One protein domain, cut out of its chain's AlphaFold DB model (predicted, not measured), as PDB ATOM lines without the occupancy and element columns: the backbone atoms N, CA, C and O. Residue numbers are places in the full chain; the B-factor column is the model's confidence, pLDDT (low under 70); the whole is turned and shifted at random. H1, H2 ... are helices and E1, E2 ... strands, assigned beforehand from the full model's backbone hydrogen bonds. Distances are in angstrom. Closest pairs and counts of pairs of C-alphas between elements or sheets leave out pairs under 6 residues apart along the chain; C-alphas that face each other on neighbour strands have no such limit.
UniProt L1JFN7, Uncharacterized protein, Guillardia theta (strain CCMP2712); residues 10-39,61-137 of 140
ATOM      1  N   PHE A  10       3.556 -40.026 -39.162       93.31
ATOM      2  CA  PHE A  10       4.838 -39.523 -38.688       93.31
ATOM      3  C   PHE A  10       5.601 -40.655 -38.017       93.31
ATOM      4  O   PHE A  10       5.012 -41.491 -37.330       93.31
ATOM      5  N   TRP A  11       6.909 -40.681 -38.220       94.88
ATOM      6  CA  TRP A  11       7.827 -41.555 -37.514       94.88
ATOM      7  C   TRP A  11       8.725 -40.700 -36.628       94.88
ATOM      8  O   TRP A  11       9.361 -39.766 -37.113       94.88
ATOM      9  N   GLU A  12       8.757 -41.008 -35.335       95.81
ATOM     10  CA  GLU A  12       9.524 -40.279 -34.322       95.81
ATOM     11  C   GLU A  12      10.301 -41.268 -33.465       95.81
ATOM     12  O   GLU A  12       9.755 -42.293 -33.055       95.81
ATOM     13  N   THR A  13      11.562 -40.969 -33.172       94.25
ATOM     14  CA  THR A  13      12.396 -41.795 -32.291       94.25
ATOM     15  C   THR A  13      12.439 -41.218 -30.887       94.25
ATOM     16  O   THR A  13      12.168 -40.040 -30.684       94.25
ATOM     17  N   VAL A  14      12.871 -42.001 -29.901       92.50
ATOM     18  CA  VAL A  14      13.428 -41.390 -28.684       92.50
ATOM     19  C   VAL A  14      14.580 -40.442 -29.048       92.50
ATOM     20  O   VAL A  14      15.277 -40.686 -30.043       92.50
ATOM     21  N   PRO A  15      14.798 -39.360 -28.280       89.88
ATOM     22  CA  PRO A  15      15.924 -38.471 -28.518       89.88
ATOM     23  C   PRO A  15      17.256 -39.191 -28.314       89.88
ATOM     24  O   PRO A  15      17.441 -39.952 -27.362       89.88
ATOM     25  N   PHE A  16      18.204 -38.898 -29.196       86.25
ATOM     26  CA  PHE A  16      19.560 -39.427 -29.113       86.25
ATOM     27  C   PHE A  16      20.448 -38.451 -28.356       86.25
ATOM     28  O   PHE A  16      20.414 -37.253 -28.623       86.25
ATOM     29  N   SER A  17      21.285 -38.959 -27.460       81.38
ATOM     30  CA  SER A  17      22.331 -38.184 -26.802       81.38
ATOM     31  C   SER A  17      23.575 -39.042 -26.623       81.38
ATOM     32  O   SER A  17      23.473 -40.256 -26.436       81.38
ATOM     33  N   GLY A  18      24.751 -38.414 -26.591       76.94
ATOM     34  CA  GLY A  18      25.987 -39.092 -26.195       76.94
ATOM     35  C   GLY A  18      25.888 -39.746 -24.808       76.94
ATOM     36  O   GLY A  18      26.499 -40.785 -24.587       76.94
ATOM     37  N   LYS A  19      25.058 -39.203 -23.902       78.19
ATOM     38  CA  LYS A  19      24.808 -39.772 -22.561       78.19
ATOM     39  C   LYS A  19      24.032 -41.091 -22.577       78.19
ATOM     40  O   LYS A  19      24.187 -41.898 -21.664       78.19
ATOM     41  N   THR A  20      23.162 -41.271 -23.566       77.69
ATOM     42  CA  THR A  20      22.263 -42.431 -23.671       77.69
ATOM     43  C   THR A  20      22.705 -43.431 -24.731       77.69
ATOM     44  O   THR A  20      22.163 -44.535 -24.810       77.69
ATOM     45  N   ALA A  21      23.712 -43.072 -25.532       79.06
ATOM     46  CA  ALA A  21      24.308 -43.941 -26.530       79.06
ATOM     47  C   ALA A  21      24.819 -45.239 -25.880       79.06
ATOM     48  O   ALA A  21      25.681 -45.219 -25.004       79.06
ATOM     49  N   GLY A  22      24.263 -46.376 -26.304       80.12
ATOM     50  CA  GLY A  22      24.630 -47.705 -25.804       80.12
ATOM     51  C   GLY A  22      24.024 -48.097 -24.450       80.12
ATOM     52  O   GLY A  22      24.210 -49.236 -24.034       80.12
ATOM     53  N   THR A  23      23.294 -47.203 -23.774       83.56
ATOM     54  CA  THR A  23      22.659 -47.476 -22.468       83.56
ATOM     55  C   THR A  23      21.134 -47.438 -22.514       83.56
ATOM     56  O   THR A  23      20.487 -48.057 -21.672       83.56
ATOM     57  N   VAL A  24      20.553 -46.750 -23.499       83.31
ATOM     58  CA  VAL A  24      19.105 -46.697 -23.729       83.31
ATOM     59  C   VAL A  24      18.760 -47.457 -25.004       83.31
ATOM     60  O   VAL A  24      19.399 -47.280 -26.042       83.31
ATOM     61  N   GLU A  25      17.736 -48.308 -24.926       88.06
ATOM     62  CA  GLU A  25      17.224 -49.029 -26.089       88.06
ATOM     63  C   GLU A  25      16.628 -48.073 -27.122       88.06
ATOM     64  O   GLU A  25      15.935 -47.105 -26.796       88.06
ATOM     65  N   PHE A  26      16.853 -48.389 -28.395       88.69
ATOM     66  CA  PHE A  26      16.222 -47.666 -29.482       88.69
ATOM     67  C   PHE A  26      14.706 -47.899 -29.473       88.69
ATOM     68  O   PHE A  26      14.236 -49.033 -29.551       88.69
ATOM     69  N   GLN A  27      13.944 -46.810 -29.435       92.75
ATOM     70  CA  GLN A  27      12.489 -46.824 -29.517       92.75
ATOM     71  C   GLN A  27      12.014 -45.818 -30.558       92.75
ATOM     72  O   GLN A  27      12.639 -44.780 -30.789       92.75
ATOM     73  N   PHE A  28      10.874 -46.118 -31.164       94.69
ATOM     74  CA  PHE A  28      10.192 -45.213 -32.071       94.69
ATOM     75  C   PHE A  28       8.684 -45.387 -31.956       94.69
ATOM     76  O   PHE A  28       8.191 -46.421 -31.504       94.69
ATOM     77  N   VAL A  29       7.955 -44.381 -32.419       95.50
ATOM     78  CA  VAL A  29       6.505 -44.426 -32.574       95.50
ATOM     79  C   VAL A  29       6.131 -44.063 -34.003       95.50
ATOM     80  O   VAL A  29       6.785 -43.242 -34.646       95.50
ATOM     81  N   CYS A  30       5.067 -44.694 -34.494       95.44
ATOM     82  CA  CYS A  30       4.357 -44.240 -35.680       95.44
ATOM     83  C   CYS A  30       3.054 -43.591 -35.216       95.44
ATOM     84  O   CYS A  30       2.310 -44.211 -34.456       95.44
ATOM     85  N   LEU A  31       2.777 -42.374 -35.664       94.81
ATOM     86  CA  LEU A  31       1.578 -41.621 -35.300       94.81
ATOM     87  C   LEU A  31       0.731 -41.404 -36.542       94.81
ATOM     88  O   LEU A  31       1.273 -40.984 -37.560       94.81
ATOM     89  N   ASP A  32      -0.569 -41.672 -36.452       95.06
ATOM     90  CA  ASP A  32      -1.493 -41.455 -37.564       95.06
ATOM     91  C   ASP A  32      -1.386 -40.020 -38.096       95.06
ATOM     92  O   ASP A  32      -1.449 -39.056 -37.328       95.06
ATOM     93  N   ALA A  33      -1.190 -39.883 -39.405       91.62
ATOM     94  CA  ALA A  33      -0.981 -38.595 -40.053       91.62
ATOM     95  C   ALA A  33      -1.853 -38.474 -41.308       91.62
ATOM     96  O   ALA A  33      -1.318 -38.354 -42.416       91.62
ATOM     97  N   PRO A  34      -3.193 -38.482 -41.168       91.00
ATOM     98  CA  PRO A  34      -4.108 -38.390 -42.305       91.00
ATOM     99  C   PRO A  34      -3.927 -37.084 -43.094       91.00
ATOM    100  O   PRO A  34      -4.211 -37.029 -44.284       91.00
ATOM    101  N   SER A  35      -3.382 -36.039 -42.461       86.19
ATOM    102  CA  SER A  35      -3.030 -34.770 -43.110       86.19
ATOM    103  C   SER A  35      -1.965 -34.900 -44.200       86.19
ATOM    104  O   SER A  35      -1.839 -34.004 -45.026       86.19
ATOM    105  N   LEU A  36      -1.177 -35.977 -44.192       83.44
ATOM    106  CA  LEU A  36      -0.194 -36.252 -45.238       83.44
ATOM    107  C   LEU A  36      -0.814 -37.006 -46.424       83.44
ATOM    108  O   LEU A  36      -0.194 -37.112 -47.482       83.44
ATOM    109  N   GLU A  37      -2.028 -37.543 -46.298       83.38
ATOM    110  CA  GLU A  37      -2.651 -38.274 -47.396       83.38
ATOM    111  C   GLU A  37      -2.886 -37.378 -48.615       83.38
ATOM    112  O   GLU A  37      -3.320 -36.235 -48.504       83.38
ATOM    113  N   GLY A  38      -2.605 -37.911 -49.806       72.19
ATOM    114  CA  GLY A  38      -2.868 -37.203 -51.059       72.19
ATOM    115  C   GLY A  38      -1.963 -35.996 -51.316       72.19
ATOM    116  O   GLY A  38      -2.249 -35.233 -52.231       72.19
ATOM    117  N   SER A  39      -0.878 -35.835 -50.549       69.44
ATOM    118  CA  SER A  39       0.178 -34.852 -50.820       69.44
ATOM    119  C   SER A  39       1.289 -35.509 -51.655       69.44
ATOM    120  O   SER A  39       2.132 -36.207 -51.081       69.44
ATOM    121  N   SER A  61       6.281 -41.790 -55.807       58.16
ATOM    122  CA  SER A  61       5.823 -42.797 -54.849       58.16
ATOM    123  C   SER A  61       6.559 -42.752 -53.504       58.16
ATOM    124  O   SER A  61       6.128 -43.393 -52.553       58.16
ATOM    125  N   HIS A  62       7.649 -41.992 -53.376       69.00
ATOM    126  CA  HIS A  62       8.483 -41.972 -52.171       69.00
ATOM    127  C   HIS A  62       8.443 -40.625 -51.446       69.00
ATOM    128  O   HIS A  62       9.390 -40.271 -50.758       69.00
ATOM    129  N   ALA A  63       7.344 -39.875 -51.559       73.25
ATOM    130  CA  ALA A  63       7.156 -38.603 -50.857       73.25
ATOM    131  C   ALA A  63       7.201 -38.724 -49.323       73.25
ATOM    132  O   ALA A  63       7.475 -37.753 -48.627       73.25
ATOM    133  N   GLN A  64       6.879 -39.902 -48.782       80.38
ATOM    134  CA  GLN A  64       6.661 -40.114 -47.353       80.38
ATOM    135  C   GLN A  64       7.268 -41.428 -46.884       80.38
ATOM    136  O   GLN A  64       7.328 -42.413 -47.628       80.38
ATOM    137  N   ILE A  65       7.655 -41.463 -45.607       87.19
ATOM    138  CA  ILE A  65       8.263 -42.650 -45.004       87.19
ATOM    139  C   ILE A  65       7.307 -43.849 -44.994       87.19
ATOM    140  O   ILE A  65       7.749 -44.984 -45.140       87.19
ATOM    141  N   SER A  66       5.998 -43.615 -44.869       86.12
ATOM    142  CA  SER A  66       4.972 -44.662 -44.882       86.12
ATOM    143  C   SER A  66       4.939 -45.420 -46.210       86.12
ATOM    144  O   SER A  66       4.966 -46.650 -46.203       86.12
ATOM    145  N   THR A  67       4.918 -44.708 -47.338       82.19
ATOM    146  CA  THR A  67       4.925 -45.313 -48.678       82.19
ATOM    147  C   THR A  67       6.275 -45.960 -48.967       82.19
ATOM    148  O   THR A  67       6.332 -47.135 -49.321       82.19
ATOM    149  N   PHE A  68       7.376 -45.256 -48.676       85.44
ATOM    150  CA  PHE A  68       8.724 -45.798 -48.853       85.44
ATOM    151  C   PHE A  68       8.930 -47.117 -48.113       85.44
ATOM    152  O   PHE A  68       9.331 -48.112 -48.709       85.44
ATOM    153  N   LEU A  69       8.606 -47.174 -46.822       87.19
ATOM    154  CA  LEU A  69       8.838 -48.375 -46.024       87.19
ATOM    155  C   LEU A  69       7.921 -49.550 -46.380       87.19
ATOM    156  O   LEU A  69       8.221 -50.675 -45.967       87.19
ATOM    157  N   ARG A  70       6.823 -49.325 -47.107       86.12
ATOM    158  CA  ARG A  70       5.960 -50.402 -47.606       86.12
ATOM    159  C   ARG A  70       6.441 -50.957 -48.932       86.12
ATOM    160  O   ARG A  70       6.474 -52.177 -49.074       86.12
ATOM    161  N   ASP A  71       6.854 -50.077 -49.836       83.44
ATOM    162  CA  ASP A  71       7.045 -50.429 -51.241       83.44
ATOM    163  C   ASP A  71       8.472 -50.887 -51.552       83.44
ATOM    164  O   ASP A  71       8.681 -51.716 -52.438       83.44
ATOM    165  N   VAL A  72       9.468 -50.399 -50.802       84.12
ATOM    166  CA  VAL A  72      10.870 -50.779 -51.027       84.12
ATOM    167  C   VAL A  72      11.233 -52.097 -50.338       84.12
ATOM    168  O   VAL A  72      10.572 -52.560 -49.402       84.12
ATOM    169  N   ASP A  73      12.323 -52.722 -50.781       86.06
ATOM    170  CA  ASP A  73      12.845 -53.956 -50.202       86.06
ATOM    171  C   ASP A  73      13.586 -53.710 -48.870       86.06
ATOM    172  O   ASP A  73      13.967 -52.589 -48.526       86.06
ATOM    173  N   ASN A  74      13.819 -54.773 -48.094       88.31
ATOM    174  CA  ASN A  74      14.459 -54.654 -46.780       88.31
ATOM    175  C   ASN A  74      15.906 -54.139 -46.840       88.31
ATOM    176  O   ASN A  74      16.340 -53.501 -45.884       88.31
ATOM    177  N   SER A  75      16.649 -54.370 -47.930       88.38
ATOM    178  CA  SER A  75      18.015 -53.851 -48.061       88.38
ATOM    179  C   SER A  75      18.015 -52.334 -48.240       88.38
ATOM    180  O   SER A  75      18.819 -51.645 -47.616       88.38
ATOM    181  N   SER A  76      17.058 -51.794 -49.000       85.69
ATOM    182  CA  SER A  76      16.869 -50.349 -49.158       85.69
ATOM    183  C   SER A  76      16.436 -49.684 -47.847       85.69
ATOM    184  O   SER A  76      16.964 -48.631 -47.484       85.69
ATOM    185  N   LYS A  77      15.553 -50.334 -47.073       88.44
ATOM    186  CA  LYS A  77      15.185 -49.880 -45.714       88.44
ATOM    187  C   LYS A  77      16.399 -49.859 -44.793       88.44
ATOM    188  O   LYS A  77      16.618 -48.878 -44.090       88.44
ATOM    189  N   LEU A  78      17.192 -50.931 -44.806       90.50
ATOM    190  CA  LEU A  78      18.384 -51.042 -43.972       90.50
ATOM    191  C   LEU A  78      19.405 -49.956 -44.315       90.50
ATOM    192  O   LEU A  78      19.918 -49.323 -43.401       90.50
ATOM    193  N   LYS A  79      19.637 -49.691 -45.607       90.69
ATOM    194  CA  LYS A  79      20.509 -48.598 -46.053       90.69
ATOM    195  C   LYS A  79      20.049 -47.256 -45.497       90.69
ATOM    196  O   LYS A  79      20.861 -46.567 -44.901       90.69
ATOM    197  N   LEU A  80      18.760 -46.913 -45.593       88.62
ATOM    198  CA  LEU A  80      18.237 -45.663 -45.023       88.62
ATOM    199  C   LEU A  80      18.575 -45.525 -43.527       88.62
ATOM    200  O   LEU A  80      19.059 -44.482 -43.093       88.62
ATOM    201  N   PHE A  81      18.348 -46.574 -42.735       90.94
ATOM    202  CA  PHE A  81      18.629 -46.527 -41.297       90.94
ATOM    203  C   PHE A  81      20.129 -46.565 -40.971       90.94
ATOM    204  O   PHE A  81      20.549 -45.938 -40.000       90.94
ATOM    205  N   GLN A  82      20.949 -47.241 -41.781       92.31
ATOM    206  CA  GLN A  82      22.410 -47.182 -41.676       92.31
ATOM    207  C   GLN A  82      22.927 -45.773 -41.972       92.31
ATOM    208  O   GLN A  82      23.786 -45.282 -41.247       92.31
ATOM    209  N   GLU A  83      22.369 -45.106 -42.982       91.56
ATOM    210  CA  GLU A  83      22.708 -43.726 -43.318       91.56
ATOM    211  C   GLU A  83      22.330 -42.745 -42.212       91.56
ATOM    212  O   GLU A  83      23.126 -41.876 -41.855       91.56
ATOM    213  N   LEU A  84      21.157 -42.924 -41.600       89.50
ATOM    214  CA  LEU A  84      20.776 -42.158 -40.417       89.50
ATOM    215  C   LEU A  84      21.762 -42.395 -39.264       89.50
ATOM    216  O   LEU A  84      22.260 -41.437 -38.681       89.50
ATOM    217  N   GLY A  85      22.058 -43.660 -38.946       87.12
ATOM    218  CA  GLY A  85      22.969 -44.020 -37.858       87.12
ATOM    219  C   GLY A  85      24.370 -43.444 -38.055       87.12
ATOM    220  O   GLY A  85      24.924 -42.849 -37.134       87.12
ATOM    221  N   ARG A  86      24.900 -43.538 -39.277       87.12
ATOM    222  CA  ARG A  86      26.171 -42.931 -39.681       87.12
ATOM    223  C   ARG A  86      26.146 -41.412 -39.544       87.12
ATOM    224  O   ARG A  86      27.031 -40.851 -38.910       87.12
ATOM    225  N   THR A  87      25.102 -40.760 -40.056       85.25
ATOM    226  CA  THR A  87      24.933 -39.301 -39.950       85.25
ATOM    227  C   THR A  87      24.935 -38.850 -38.491       85.25
ATOM    228  O   THR A  87      25.623 -37.888 -38.146       85.25
ATOM    229  N   LEU A  88      24.207 -39.559 -37.621       82.75
ATOM    230  CA  LEU A  88      24.195 -39.297 -36.184       82.75
ATOM    231  C   LEU A  88      25.576 -39.533 -35.563       82.75
ATOM    232  O   LEU A  88      26.024 -38.712 -34.772       82.75
ATOM    233  N   GLN A  89      26.276 -40.605 -35.929       80.06
ATOM    234  CA  GLN A  89      27.605 -40.898 -35.399       80.06
ATOM    235  C   GLN A  89      28.641 -39.832 -35.779       80.06
ATOM    236  O   GLN A  89      29.369 -39.360 -34.913       80.06
ATOM    237  N   GLU A  90      28.674 -39.433 -37.049       77.50
ATOM    238  CA  GLU A  90      29.661 -38.495 -37.594       77.50
ATOM    239  C   GLU A  90      29.398 -37.039 -37.182       77.50
ATOM    240  O   GLU A  90      30.342 -36.280 -36.990       77.50
ATOM    241  N   ASN A  91      28.130 -36.631 -37.050       70.75
ATOM    242  CA  ASN A  91      27.773 -35.211 -36.903       70.75
ATOM    243  C   ASN A  91      27.197 -34.850 -35.530       70.75
ATOM    244  O   ASN A  91      27.094 -33.667 -35.198       70.75
ATOM    245  N   VAL A  92      26.778 -35.844 -34.740       69.00
ATOM    246  CA  VAL A  92      26.043 -35.613 -33.488       69.00
ATOM    247  C   VAL A  92      26.675 -36.322 -32.295       69.00
ATOM    248  O   VAL A  92      26.785 -35.729 -31.226       69.00
ATOM    249  N   LEU A  93      27.064 -37.584 -32.456       68.19
ATOM    250  CA  LEU A  93      27.513 -38.452 -31.370       68.19
ATOM    251  C   LEU A  93      29.037 -38.569 -31.295       68.19
ATOM    252  O   LEU A  93      29.495 -39.509 -30.653       68.19
ATOM    253  N   ASP A  94      29.817 -37.681 -31.925       60.41
ATOM    254  CA  ASP A  94      31.279 -37.798 -31.903       60.41
ATOM    255  C   ASP A  94      31.805 -37.800 -30.454       60.41
ATOM    256  O   ASP A  94      31.884 -36.780 -29.767       60.41
ATOM    257  N   GLN A  95      32.141 -39.001 -29.983       52.00
ATOM    258  CA  GLN A  95      32.692 -39.259 -28.660       52.00
ATOM    259  C   GLN A  95      34.195 -38.950 -28.602       52.00
ATOM    260  O   GLN A  95      34.779 -39.008 -27.523       52.00
ATOM    261  N   ALA A  96      34.833 -38.610 -29.731       52.38
ATOM    262  CA  ALA A  96      36.256 -38.289 -29.796       52.38
ATOM    263  C   ALA A  96      36.586 -36.850 -29.356       52.38
ATOM    264  O   ALA A  96      37.760 -36.487 -29.299       52.38
ATOM    265  N   GLY A  97      35.580 -36.023 -29.030       48.94
ATOM    266  CA  GLY A  97      35.783 -34.643 -28.577       48.94
ATOM    267  C   GLY A  97      36.216 -33.675 -29.682       48.94
ATOM    268  O   GLY A  97      36.599 -32.543 -29.379       48.94
ATOM    269  N   ASN A  98      36.141 -34.093 -30.947       46.81
ATOM    270  CA  ASN A  98      36.295 -33.200 -32.084       46.81
ATOM    271  C   ASN A  98      34.934 -32.593 -32.446       46.81
ATOM    272  O   ASN A  98      33.906 -32.977 -31.901       46.81
ATOM    273  N   PHE A  99      34.956 -31.550 -33.274       40.88
ATOM    274  CA  PHE A  99      33.888 -30.564 -33.453       40.88
ATOM    275  C   PHE A  99      32.509 -31.172 -33.794       40.88
ATOM    276  O   PHE A  99      32.091 -31.176 -34.949       40.88
ATOM    277  N   SER A 100      31.750 -31.615 -32.792       54.28
ATOM    278  CA  SER A 100      30.304 -31.717 -32.902       54.28
ATOM    279  C   SER A 100      29.745 -30.308 -32.711       54.28
ATOM    280  O   SER A 100      30.073 -29.598 -31.758       54.28
ATOM    281  N   MET A 101      28.867 -29.869 -33.612       54.34
ATOM    282  CA  MET A 101      28.147 -28.600 -33.429       54.34
ATOM    283  C   MET A 101      27.310 -28.571 -32.135       54.34
ATOM    284  O   MET A 101      26.865 -27.511 -31.695       54.34
ATOM    285  N   LEU A 102      27.086 -29.742 -31.540       60.97
ATOM    286  CA  LEU A 102      26.285 -29.991 -30.356       60.97
ATOM    287  C   LEU A 102      27.160 -30.773 -29.382       60.97
ATOM    288  O   LEU A 102      27.435 -31.940 -29.630       60.97
ATOM    289  N   GLY A 103      27.637 -30.143 -28.303       61.09
ATOM    290  CA  GLY A 103      28.570 -30.775 -27.359       61.09
ATOM    291  C   GLY A 103      28.084 -32.139 -26.827       61.09
ATOM    292  O   GLY A 103      26.898 -32.446 -26.937       61.09
ATOM    293  N   PRO A 104      28.944 -32.934 -26.166       62.91
ATOM    294  CA  PRO A 104      28.739 -34.373 -25.895       62.91
ATOM    295  C   PRO A 104      27.508 -34.724 -25.042       62.91
ATOM    296  O   PRO A 104      27.125 -35.885 -24.915       62.91
ATOM    297  N   THR A 105      26.887 -33.720 -24.427       70.44
ATOM    298  CA  THR A 105      25.690 -33.852 -23.590       70.44
ATOM    299  C   THR A 105      24.405 -33.429 -24.294       70.44
ATOM    300  O   THR A 105      23.337 -33.492 -23.689       70.44
ATOM    301  N   SER A 106      24.504 -32.981 -25.543       78.62
ATOM    302  CA  SER A 106      23.369 -32.500 -26.318       78.62
ATOM    303  C   SER A 106      22.473 -33.658 -26.728       78.62
ATOM    304  O   SER A 106      22.931 -34.789 -26.912       78.62
ATOM    305  N   SER A 107      21.197 -33.344 -26.884       86.50
ATOM    306  CA  SER A 107      20.195 -34.260 -27.405       86.50
ATOM    307  C   SER A 107      19.791 -33.824 -28.806       86.50
ATOM    308  O   SER A 107      19.729 -32.623 -29.093       86.50
ATOM    309  N   VAL A 108      19.506 -34.790 -29.671       89.81
ATOM    310  CA  VAL A 108      18.891 -34.552 -30.976       89.81
ATOM    311  C   VAL A 108      17.605 -35.337 -31.118       89.81
ATOM    312  O   VAL A 108      17.452 -36.442 -30.598       89.81
ATOM    313  N   TRP A 109      16.696 -34.746 -31.874       92.44
ATOM    314  CA  TRP A 109      15.369 -35.260 -32.139       92.44
ATOM    315  C   TRP A 109      15.265 -35.608 -33.616       92.44
ATOM    316  O   TRP A 109      15.429 -34.735 -34.470       92.44
ATOM    317  N   VAL A 110      14.993 -36.883 -33.905       93.56
ATOM    318  CA  VAL A 110      14.829 -37.398 -35.268       93.56
ATOM    319  C   VAL A 110      13.366 -37.689 -35.569       93.56
ATOM    320  O   VAL A 110      12.702 -38.390 -34.805       93.56
ATOM    321  N   ASN A 111      12.843 -37.139 -36.662       94.44
ATOM    322  CA  ASN A 111      11.459 -37.367 -37.078       94.44
ATOM    323  C   ASN A 111      11.278 -37.253 -38.598       94.44
ATOM    324  O   ASN A 111      12.209 -36.887 -39.315       94.44
ATOM    325  N   THR A 112      10.072 -37.553 -39.078       93.50
ATOM    326  CA  THR A 112       9.659 -37.383 -40.483       93.50
ATOM    327  C   THR A 112       8.542 -36.358 -40.656       93.50
ATOM    328  O   THR A 112       7.773 -36.448 -41.614       93.50
ATOM    329  N   GLU A 113       8.367 -35.442 -39.704       89.75
ATOM    330  CA  GLU A 113       7.458 -34.317 -39.901       89.75
ATOM    331  C   GLU A 113       7.955 -33.516 -41.106       89.75
ATOM    332  O   GLU A 113       9.138 -33.206 -41.221       89.75
ATOM    333  N   GLY A 114       7.052 -33.253 -42.037       76.94
ATOM    334  CA  GLY A 114       7.380 -32.746 -43.356       76.94
ATOM    335  C   GLY A 114       6.169 -32.160 -44.060       76.94
ATOM    336  O   GLY A 114       6.158 -32.092 -45.284       76.94
ATOM    337  N   SER A 115       5.137 -31.739 -43.323       78.12
ATOM    338  CA  SER A 115       3.876 -31.276 -43.911       78.12
ATOM    339  C   SER A 115       4.053 -30.071 -44.844       78.12
ATOM    340  O   SER A 115       3.178 -29.790 -45.656       78.12
ATOM    341  N   GLY A 116       5.169 -29.343 -44.723       74.56
ATOM    342  CA  GLY A 116       5.536 -28.230 -45.602       74.56
ATOM    343  C   GLY A 116       6.495 -28.579 -46.746       74.56
ATOM    344  O   GLY A 116       6.755 -27.716 -47.579       74.56
ATOM    345  N   VAL A 117       7.050 -29.796 -46.791       74.25
ATOM    346  CA  VAL A 117       8.017 -30.234 -47.814       74.25
ATOM    347  C   VAL A 117       7.661 -31.664 -48.225       74.25
ATOM    348  O   VAL A 117       8.014 -32.597 -47.502       74.25
ATOM    349  N   PRO A 118       6.972 -31.869 -49.362       69.44
ATOM    350  CA  PRO A 118       6.402 -33.164 -49.716       69.44
ATOM    351  C   PRO A 118       7.468 -34.114 -50.283       69.44
ATOM    352  O   PRO A 118       7.366 -34.582 -51.399       69.44
ATOM    353  N   TRP A 119       8.530 -34.390 -49.539       77.62
ATOM    354  CA  TRP A 119       9.622 -35.269 -49.945       77.62
ATOM    355  C   TRP A 119      10.000 -36.175 -48.788       77.62
ATOM    356  O   TRP A 119       9.940 -35.735 -47.641       77.62
ATOM    357  N   LEU A 120      10.442 -37.411 -49.051       80.62
ATOM    358  CA  LEU A 120      10.977 -38.236 -47.973       80.62
ATOM    359  C   LEU A 120      12.227 -37.565 -47.417       80.62
ATOM    360  O   LEU A 120      13.248 -37.455 -48.092       80.62
ATOM    361  N   HIS A 121      12.145 -37.164 -46.158       85.44
ATOM    362  CA  HIS A 121      13.281 -36.672 -45.410       85.44
ATOM    363  C   HIS A 121      13.207 -37.148 -43.965       85.44
ATOM    364  O   HIS A 121      12.134 -37.396 -43.410       85.44
ATOM    365  N   LEU A 122      14.386 -37.277 -43.368       89.56
ATOM    366  CA  LEU A 122      14.563 -37.436 -41.936       89.56
ATOM    367  C   LEU A 122      15.099 -36.111 -41.410       89.56
ATOM    368  O   LEU A 122      16.130 -35.620 -41.872       89.56
ATOM    369  N   ARG A 123      14.380 -35.516 -40.466       89.62
ATOM    370  CA  ARG A 123      14.809 -34.308 -39.772       89.62
ATOM    371  C   ARG A 123      15.708 -34.681 -38.610       89.62
ATOM    372  O   ARG A 123      15.421 -35.647 -37.914       89.62
ATOM    373  N   ILE A 124      16.748 -33.888 -38.382       89.06
ATOM    374  CA  ILE A 124      17.597 -33.962 -37.193       89.06
ATOM    375  C   ILE A 124      17.629 -32.555 -36.606       89.06
ATOM    376  O   ILE A 124      18.262 -31.658 -37.157       89.06
ATOM    377  N   ASP A 125      16.896 -32.348 -35.517       88.19
ATOM    378  CA  ASP A 125      16.738 -31.041 -34.884       88.19
ATOM    379  C   ASP A 125      17.338 -31.050 -33.462       88.19
ATOM    380  O   ASP A 125      17.327 -32.059 -32.756       88.19
ATOM    381  N   THR A 126      17.828 -29.896 -32.997       87.00
ATOM    382  CA  THR A 126      18.372 -29.698 -31.632       87.00
ATOM    383  C   THR A 126      17.293 -29.483 -30.572       87.00
ATOM    384  O   THR A 126      17.586 -29.273 -29.395       87.00
ATOM    385  N   ARG A 127      16.029 -29.454 -31.004       88.81
ATOM    386  CA  ARG A 127      14.834 -29.273 -30.183       88.81
ATOM    387  C   ARG A 127      13.687 -30.071 -30.803       88.81
ATOM    388  O   ARG A 127      13.605 -30.137 -32.030       88.81
ATOM    389  N   PRO A 128      12.730 -30.564 -30.007       93.75
ATOM    390  CA  PRO A 128      11.592 -31.364 -30.473       93.75
ATOM    391  C   PRO A 128      10.486 -30.519 -31.135       93.75
ATOM    392  O   PRO A 128       9.304 -30.727 -30.872       93.75
ATOM    393  N   LYS A 129      10.836 -29.519 -31.957       91.69
ATOM    394  CA  LYS A 129       9.873 -28.551 -32.523       91.69
ATOM    395  C   LYS A 129       8.729 -29.235 -33.285       91.69
ATOM    396  O   LYS A 129       7.611 -28.731 -33.275       91.69
ATOM    397  N   TYR A 130       9.034 -30.364 -33.914       92.75
ATOM    398  CA  TYR A 130       8.149 -31.086 -34.823       92.75
ATOM    399  C   TYR A 130       7.663 -32.431 -34.281       92.75
ATOM    400  O   TYR A 130       7.025 -33.196 -34.989       92.75
ATOM    401  N   TYR A 131       7.969 -32.739 -33.024       95.81
ATOM    402  CA  TYR A 131       7.508 -33.977 -32.412       95.81
ATOM    403  C   TYR A 131       6.050 -33.848 -32.018       95.81
ATOM    404  O   TYR A 131       5.686 -32.899 -31.326       95.81
ATOM    405  N   HIS A 132       5.231 -34.822 -32.361       95.44
ATOM    406  CA  HIS A 132       3.843 -34.941 -31.955       95.44
ATOM    407  C   HIS A 132       3.703 -35.827 -30.709       95.44
ATOM    408  O   HIS A 132       2.821 -35.574 -29.885       95.44
ATOM    409  N   TYR A 133       4.597 -36.802 -30.499       96.81
ATOM    410  CA  TYR A 133       4.555 -37.669 -29.324       96.81
ATOM    411  C   TYR A 133       5.180 -36.994 -28.100       96.81
ATOM    412  O   TYR A 133       6.400 -36.888 -27.960       96.81
ATOM    413  N   ALA A 134       4.323 -36.542 -27.181       95.81
ATOM    414  CA  ALA A 134       4.738 -35.794 -25.996       95.81
ATOM    415  C   ALA A 134       5.844 -36.477 -25.159       95.81
ATOM    416  O   ALA A 134       6.778 -35.770 -24.777       95.81
ATOM    417  N   PRO A 135       5.823 -37.807 -24.916       94.75
ATOM    418  CA  PRO A 135       6.873 -38.469 -24.137       94.75
ATOM    419  C   PRO A 135       8.282 -38.347 -24.725       94.75
ATOM    420  O   PRO A 135       9.248 -38.393 -23.973       94.75
ATOM    421  N   PHE A 136       8.423 -38.154 -26.040       94.00
ATOM    422  CA  PHE A 136       9.737 -38.009 -26.672       94.00
ATOM    423  C   PHE A 136      10.214 -36.552 -26.771       94.00
ATOM    424  O   PHE A 136      11.309 -36.293 -27.263       94.00
ATOM    425  N   ARG A 137       9.437 -35.573 -26.283       93.44
ATOM    426  CA  ARG A 137       9.832 -34.151 -26.304       93.44
ATOM    427  C   ARG A 137      10.814 -33.767 -25.190       93.44
ATOM    428  O   ARG A 137      11.414 -32.698 -25.255       93.44
TER     429      ARG A 137
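Overview. This is residues 10 to 39 and 61 to 137 of the 140 residues of an uncharacterized protein of Guillardia theta (strain CCMP2712) (UniProt L1JFN7). Two small strand hairpins, E1 with E2 and E3 with E4, lie side by side with E1 next to E3, and the long helix H2 runs over one side of them, with the short helix H1 near its beginning. The small helix H3 is on the other side, near E1, and the long link of residues 92 to 106 makes a loop beyond the far end of H2. The printed part has 107 residues with three named helices and four named strands, in the order E1, E2, H1, H2, E3, E4, H3; each sheet has two antiparallel strands. The class is mixed, helices and strands, with under half of the residues in named elements. The whole is compact, with a radius of gyration of the C-alphas of 14.4 A and spans of 44 by 31 by 24 A.

Along the chain. E1 is residues 10 to 13, 10.2 A long, beginning with C-alpha 10 at (4.838, -39.523, -38.688). E2 is residues 28 to 32, 13.4 A. E3 is residues 107 to 111, 13.4 A, and E4 is residues 123 to 125, 6.2 A. H2, residues 74 to 91, is the longest helix at 25.6 A, from C-alpha 74 at (14.459, -54.654, -46.780). H1 is residues 65 to 71, 10.0 A. H3, residues 134 to 137, is 5.4 A long and ends with C-alpha 137 at (9.832, -34.151, -26.304).

Arrangement. E1 and E2 form an antiparallel hairpin, with N 29 and O 12 at 2.8 A, within hydrogen-bond range. E3 and E4 form another, with N 123 and O 111 at 2.8 A. The closest C-alphas of E1 and E3, those of Glu 12 and Asn 111, are 4.5 A apart. Residues 16 to 17 pair with residues 107 to 108 of E3, antiparallel. H1 and H2 are close but not clearly touching, with the C-alphas of Leu 69 and Lys 77 closest at 6.5 A; they stand at a shallow tilt of 32 degrees, opposite ways. The closest C-alphas of E1 and H1, those of Trp 11 and Ile 65, are 7.6 A apart. For E1 and H3 they are those of Thr 13 and Phe 136, at 7.3 A. H2 is apart from E1, E2 and E4. In H1 and H2 every O i to N i+4 pair is within hydrogen-bond range; H3 is too short for such a pair.

Size, cuts and confidence. The two C-alphas farthest apart, those of Gly 38 and Gly 97, are 44.8 A apart. Residues 40 to 60 are not printed, and C-alphas 39 and 61 are 10.5 A apart across the cut. The links E1 to E2, H2 to E3 and E3 to E4 are long. The mean pLDDT of the printed part is 82.5; residues 39, 61 to 62, 92 to 104 and 118 are under 70.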